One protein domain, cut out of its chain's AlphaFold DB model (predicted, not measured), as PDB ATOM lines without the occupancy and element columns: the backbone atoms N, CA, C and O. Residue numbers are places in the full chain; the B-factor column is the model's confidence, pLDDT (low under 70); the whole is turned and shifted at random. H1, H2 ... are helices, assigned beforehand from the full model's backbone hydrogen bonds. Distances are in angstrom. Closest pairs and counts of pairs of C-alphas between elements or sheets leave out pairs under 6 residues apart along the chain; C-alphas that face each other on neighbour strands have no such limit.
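What this domain is: This is residues 2 to 50 of the 97 residues of the protein "uncharacterized protein LOC110425921 isoform X2" of Herrania umbratica (UniProt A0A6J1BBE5). The model is an open zigzag of helices: the long H1 runs out, the chain folds back, and H2 runs back near it without touching it. The short H3 follows beyond H2, on the side away from H1, and a tail with no named element ends the printed part. The 49 printed residues hold three named helices, H1, H2 and H3 in that order, and no named strand; the class is all helix. The whole is loose, with a radius of gyration of the C-alphas of 12.3 A, and elongated, spanning 39 by 23 by 16 A.

Where its parts are: Find C-alpha 4 at (105.015, 140.016, 144.790); from there H1, residues 4 to 17, runs 20.6 A to C-alpha 17 at (107.941, 126.259, 129.687). Go on to residues 25 to 35 for H2, 15.7 A long. H3 is residues 40 to 43, and C-alpha 43 is at (91.799, 114.730, 144.915).

How they stand to each other: Begin with H1, which touches no helix. H1 and H2 are near each other, with 7 pairs of C-alphas within 10 A. H2 and H3 only just touch, with 3 pairs of C-alphas within 8 A; look at Leu 29 and Ala 40, whose C-alphas are the closest, 6.3 A apart. H1 and H3 are apart. In H2 every O i to N i+4 pair is within hydrogen-bond range, in H1 9 of 10; H3 is too short for such a pair, and its one O i to N i+3 pair is not within range.

The domain as a whole: The C-alphas of Asn 2 and Asn 48 are the two farthest apart, 39.5 A. Residues 2 to 7, of which 4 to 7 belong to H1, and residues 16 to 21 stand free. The link from H1 to H2 is short, that from H2 to H3 tight, and the printed part has no cut. Check the B-factor column: the mean pLDDT of the printed part is 74.6, and residues 2 to 21 are under 70.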
ATOM      1  N   ASN A   2     107.218 145.813 143.379       36.66
ATOM      2  CA  ASN A   2     107.057 145.018 144.601       36.66
ATOM      3  C   ASN A   2     107.447 143.557 144.354       36.66
ATOM      4  O   ASN A   2     107.130 142.986 143.319       36.66
ATOM      5  N   LYS A   3     108.099 142.931 145.343       36.78
ATOM      6  CA  LYS A   3     108.552 141.525 145.319       36.78
ATOM      7  C   LYS A   3     107.451 140.489 145.007       36.78
ATOM      8  O   LYS A   3     107.783 139.346 144.723       36.78
ATOM      9  N   ILE A   4     106.177 140.878 145.051       43.00
ATOM     10  CA  ILE A   4     105.015 140.016 144.790       43.00
ATOM     11  C   ILE A   4     104.897 139.650 143.294       43.00
ATOM     12  O   ILE A   4     104.500 138.529 142.983       43.00
ATOM     13  N   ASP A   5     105.339 140.518 142.375       50.53
ATOM     14  CA  ASP A   5     105.213 140.277 140.924       50.53
ATOM     15  C   ASP A   5     106.130 139.151 140.413       50.53
ATOM     16  O   ASP A   5     105.788 138.421 139.482       50.53
ATOM     17  N   TYR A   6     107.292 138.956 141.045       46.12
ATOM     18  CA  TYR A   6     108.279 137.983 140.575       46.12
ATOM     19  C   TYR A   6     107.891 136.538 140.883       46.12
ATOM     20  O   TYR A   6     108.128 135.663 140.056       46.12
ATOM     21  N   THR A   7     107.270 136.266 142.032       40.75
ATOM     22  CA  THR A   7     106.899 134.893 142.409       40.75
ATOM     23  C   THR A   7     105.786 134.352 141.510       40.75
ATOM     24  O   THR A   7     105.837 133.190 141.106       40.75
ATOM     25  N   HIS A   8     104.826 135.206 141.131       50.78
ATOM     26  CA  HIS A   8     103.758 134.846 140.194       50.78
ATOM     27  C   HIS A   8     104.308 134.603 138.784       50.78
ATOM     28  O   HIS A   8     104.014 133.571 138.184       50.78
ATOM     29  N   ALA A   9     105.176 135.491 138.284       51.78
ATOM     30  CA  ALA A   9     105.792 135.349 136.966       51.78
ATOM     31  C   ALA A   9     106.711 134.118 136.861       51.78
ATOM     32  O   ALA A   9     106.730 133.450 135.828       51.78
ATOM     33  N   TYR A  10     107.444 133.783 137.928       46.56
ATOM     34  CA  TYR A  10     108.361 132.640 137.940       46.56
ATOM     35  C   TYR A  10     107.611 131.297 137.952       46.56
ATOM     36  O   TYR A  10     107.964 130.391 137.198       46.56
ATOM     37  N   LEU A  11     106.517 131.195 138.722       52.00
ATOM     38  CA  LEU A  11     105.628 130.026 138.701       52.00
ATOM     39  C   LEU A  11     104.928 129.865 137.345       52.00
ATOM     40  O   LEU A  11     104.916 128.764 136.798       52.00
ATOM     41  N   HIS A  12     104.430 130.962 136.764       57.69
ATOM     42  CA  HIS A  12     103.850 130.967 135.416       57.69
ATOM     43  C   HIS A  12     104.851 130.505 134.349       57.69
ATOM     44  O   HIS A  12     104.510 129.696 133.486       57.69
ATOM     45  N   TYR A  13     106.098 130.981 134.418       55.09
ATOM     46  CA  TYR A  13     107.140 130.608 133.464       55.09
ATOM     47  C   TYR A  13     107.480 129.114 133.551       55.09
ATOM     48  O   TYR A  13     107.561 128.451 132.521       55.09
ATOM     49  N   GLN A  14     107.603 128.549 134.757       52.38
ATOM     50  CA  GLN A  14     107.871 127.114 134.931       52.38
ATOM     51  C   GLN A  14     106.704 126.212 134.489       52.38
ATOM     52  O   GLN A  14     106.952 125.147 133.919       52.38
ATOM     53  N   LEU A  15     105.457 126.653 134.692       54.53
ATOM     54  CA  LEU A  15     104.242 125.956 134.250       54.53
ATOM     55  C   LEU A  15     104.109 125.910 132.718       54.53
ATOM     56  O   LEU A  15     103.759 124.873 132.162       54.53
ATOM     57  N   ILE A  16     104.422 127.009 132.023       56.81
ATOM     58  CA  ILE A  16     104.283 127.107 130.559       56.81
ATOM     59  C   ILE A  16     105.495 126.505 129.826       56.81
ATOM     60  O   ILE A  16     105.341 125.901 128.763       56.81
ATOM     61  N   ALA A  17     106.706 126.643 130.377       52.69
ATOM     62  CA  ALA A  17     107.941 126.259 129.687       52.69
ATOM     63  C   ALA A  17     108.161 124.740 129.578       52.69
ATOM     64  O   ALA A  17     108.986 124.304 128.776       52.69
ATOM     65  N   SER A  18     107.436 123.914 130.339       53.09
ATOM     66  CA  SER A  18     107.620 122.460 130.325       53.09
ATOM     67  C   SER A  18     106.302 121.713 130.109       53.09
ATOM     68  O   SER A  18     105.660 121.249 131.044       53.09
ATOM     69  N   LYS A  19     105.921 121.530 128.834       54.16
ATOM     70  CA  LYS A  19     104.733 120.752 128.412       54.16
ATOM     71  C   LYS A  19     104.625 119.360 129.054       54.16
ATOM     72  O   LYS A  19     103.522 118.855 129.200       54.16
ATOM     73  N   ASN A  20     105.752 118.756 129.436       57.59
ATOM     74  CA  ASN A  20     105.775 117.436 130.064       57.59
ATOM     75  C   ASN A  20     105.565 117.488 131.588       57.59
ATOM     76  O   ASN A  20     105.079 116.517 132.148       57.59
ATOM     77  N   ALA A  21     105.876 118.599 132.266       69.19
ATOM     78  CA  ALA A  21     105.804 118.673 133.727       69.19
ATOM     79  C   ALA A  21     104.362 118.653 134.252       69.19
ATOM     80  O   ALA A  21     104.079 118.004 135.252       69.19
ATOM     81  N   ILE A  22     103.436 119.299 133.541       75.38
ATOM     82  CA  ILE A  22     102.033 119.437 133.960       75.38
ATOM     83  C   ILE A  22     101.239 118.122 133.945       75.38
ATOM     84  O   ILE A  22     100.180 118.050 134.558       75.38
ATOM     85  N   GLY A  23     101.743 117.080 133.275       81.75
ATOM     86  CA  GLY A  23     101.150 115.740 133.305       81.75
ATOM     87  C   GLY A  23     101.617 114.875 134.481       81.75
ATOM     88  O   GLY A  23     101.070 113.794 134.689       81.75
ATOM     89  N   HIS A  24     102.624 115.313 135.245       88.38
ATOM     90  CA  HIS A  24     103.179 114.546 136.362       88.38
ATOM     91  C   HIS A  24     102.504 114.911 137.686       88.38
ATOM     92  O   HIS A  24     102.459 116.079 138.081       88.38
ATOM     93  N   ARG A  25     102.036 113.894 138.418       90.69
ATOM     94  CA  ARG A  25     101.352 114.059 139.707       90.69
ATOM     95  C   ARG A  25     102.200 114.843 140.708       90.69
ATOM     96  O   ARG A  25     101.693 115.750 141.358       90.69
ATOM     97  N   GLU A  26     103.490 114.538 140.808       91.00
ATOM     98  CA  GLU A  26     104.417 115.184 141.745       91.00
ATOM     99  C   GLU A  26     104.516 116.690 141.488       91.00
ATOM    100  O   GLU A  26     104.560 117.489 142.424       91.00
ATOM    101  N   PHE A  27     104.497 117.086 140.214       87.88
ATOM    102  CA  PHE A  27     104.540 118.486 139.820       87.88
ATOM    103  C   PHE A  27     103.236 119.218 140.162       87.88
ATOM    104  O   PHE A  27     103.279 120.355 140.638       87.88
ATOM    105  N   LEU A  28     102.081 118.567 139.975       88.69
ATOM    106  CA  LEU A  28     100.778 119.116 140.361       88.69
ATOM    107  C   LEU A  28     100.676 119.315 141.880       88.69
ATOM    108  O   LEU A  28     100.235 120.372 142.328       88.69
ATOM    109  N   LEU A  29     101.151 118.352 142.676       92.50
ATOM    110  CA  LEU A  29     101.159 118.449 144.140       92.50
ATOM    111  C   LEU A  29     102.081 119.553 144.650       92.50
ATOM    112  O   LEU A  29     101.694 120.340 145.513       92.50
ATOM    113  N   GLU A  30     103.289 119.643 144.098       89.06
ATOM    114  CA  GLU A  30     104.223 120.708 144.452       89.06
ATOM    115  C   GLU A  30     103.669 122.084 144.063       89.06
ATOM    116  O   GLU A  30     103.816 123.050 144.815       89.06
ATOM    117  N   SER A  31     102.987 122.179 142.918       85.62
ATOM    118  CA  SER A  31     102.312 123.406 142.488       85.62
ATOM    119  C   SER A  31     101.192 123.790 143.453       85.62
ATOM    120  O   SER A  31     101.192 124.919 143.940       85.62
ATOM    121  N   ALA A  32     100.304 122.849 143.799       88.00
ATOM    122  CA  ALA A  32      99.222 123.050 144.764       88.00
ATOM    123  C   ALA A  32      99.758 123.538 146.121       88.00
ATOM    124  O   ALA A  32      99.298 124.552 146.645       88.00
ATOM    125  N   ARG A  33     100.816 122.897 146.634       89.56
ATOM    126  CA  ARG A  33     101.480 123.281 147.886       89.56
ATOM    127  C   ARG A  33     102.032 124.708 147.844       89.56
ATOM    128  O   ARG A  33     101.889 125.444 148.817       89.56
ATOM    129  N   LYS A  34     102.660 125.122 146.736       86.44
ATOM    130  CA  LYS A  34     103.232 126.477 146.592       86.44
ATOM    131  C   LYS A  34     102.181 127.583 146.600       86.44
ATOM    132  O   LYS A  34     102.499 128.691 147.025       86.44
ATOM    133  N   VAL A  35     100.966 127.298 146.131       86.00
ATOM    134  CA  VAL A  35      99.855 128.264 146.110       86.00
ATOM    135  C   VAL A  35      98.879 128.096 147.282       86.00
ATOM    136  O   VAL A  35      97.901 128.832 147.355       86.00
ATOM    137  N   GLY A  36      99.147 127.168 148.209       87.69
ATOM    138  CA  GLY A  36      98.325 126.946 149.403       87.69
ATOM    139  C   GLY A  36      97.012 126.200 149.149       87.69
ATOM    140  O   GLY A  36      96.062 126.383 149.902       87.69
ATOM    141  N   VAL A  37      96.935 125.384 148.093       92.06
ATOM    142  CA  VAL A  37      95.782 124.508 147.834       92.06
ATOM    143  C   VAL A  37      95.911 123.237 148.674       92.06
ATOM    144  O   VAL A  37      96.866 122.472 148.527       92.06
ATOM    145  N   GLU A  38      94.930 123.012 149.542       94.38
ATOM    146  CA  GLU A  38      94.793 121.812 150.371       94.38
ATOM    147  C   GLU A  38      93.967 120.731 149.645       94.38
ATOM    148  O   GLU A  38      93.232 121.028 148.704       94.38
ATOM    149  N   GLY A  39      94.090 119.463 150.051       95.94
ATOM    150  CA  GLY A  39      93.288 118.362 149.493       95.94
ATOM    151  C   GLY A  39      93.718 117.857 148.107       95.94
ATOM    152  O   GLY A  39      93.084 116.964 147.545       95.94
ATOM    153  N   ALA A  40      94.776 118.421 147.513       94.50
ATOM    154  CA  ALA A  40      95.220 118.052 146.167       94.50
ATOM    155  C   ALA A  40      95.746 116.607 146.080       94.50
ATOM    156  O   ALA A  40      95.619 115.972 145.036       94.50
ATOM    157  N   ALA A  41      96.336 116.082 147.160       96.44
ATOM    158  CA  ALA A  41      96.856 114.718 147.193       96.44
ATOM    159  C   ALA A  41      95.732 113.695 147.067       96.44
ATOM    160  O   ALA A  41      95.825 112.823 146.202       96.44
ATOM    161  N   GLU A  42      94.691 113.876 147.877       97.88
ATOM    162  CA  GLU A  42      93.467 113.085 147.955       97.88
ATOM    163  C   GLU A  42      92.642 113.238 146.673       97.88
ATOM    164  O   GLU A  42      92.183 112.257 146.093       97.88
ATOM    165  N   PHE A  43      92.506 114.470 146.167       96.25
ATOM    166  CA  PHE A  43      91.799 114.730 144.915       96.25
ATOM    167  C   PHE A  43      92.447 113.992 143.736       96.25
ATOM    168  O   PHE A  43      91.734 113.421 142.914       96.25
ATOM    169  N   LEU A  44      93.781 113.950 143.668       95.19
ATOM    170  CA  LEU A  44      94.524 113.283 142.594       95.19
ATOM    171  C   LEU A  44      94.671 111.759 142.778       95.19
ATOM    172  O   LEU A  44      95.291 111.120 141.928       95.19
ATOM    173  N   GLU A  45      94.154 111.155 143.855       96.38
ATOM    174  CA  GLU A  45      94.147 109.686 144.005       96.38
ATOM    175  C   GLU A  45      93.220 109.016 142.989       96.38
ATOM    176  O   GLU A  45      93.549 107.965 142.439       96.38
ATOM    177  N   ASN A  46      92.074 109.640 142.707       95.56
ATOM    178  CA  ASN A  46      91.190 109.214 141.636       95.56
ATOM    179  C   ASN A  46      91.488 110.037 140.371       95.56
ATOM    180  O   ASN A  46      91.159 111.225 140.338       95.56
ATOM    181  N   PRO A  47      92.024 109.429 139.296       91.00
ATOM    182  CA  PRO A  47      92.350 110.151 138.066       91.00
ATOM    183  C   PRO A  47      91.121 110.721 137.338       91.00
ATOM    184  O   PRO A  47      91.279 111.533 136.433       91.00
ATOM    185  N   ASN A  48      89.905 110.309 137.717       95.56
ATOM    186  CA  ASN A  48      88.660 110.816 137.142       95.56
ATOM    187  C   ASN A  48      88.063 112.005 137.913       95.56
ATOM    188  O   ASN A  48      87.050 112.553 137.477       95.56
ATOM    189  N   ASN A  49      88.633 112.401 139.054       95.62
ATOM    190  CA  ASN A  49      88.157 113.583 139.772       95.62
ATOM    191  C   ASN A  49      88.343 114.835 138.896       95.62
ATOM    192  O   ASN A  49      89.415 115.057 138.336       95.62
ATOM    193  N   GLY A  50      87.287 115.641 138.749       93.44
ATOM    194  CA  GLY A  50      87.278 116.817 137.873       93.44
ATOM    195  C   GLY A  50      87.056 116.517 136.383       93.44
ATOM    196  O   GLY A  50      86.859 117.444 135.602       93.44
TER     197      GLY A  50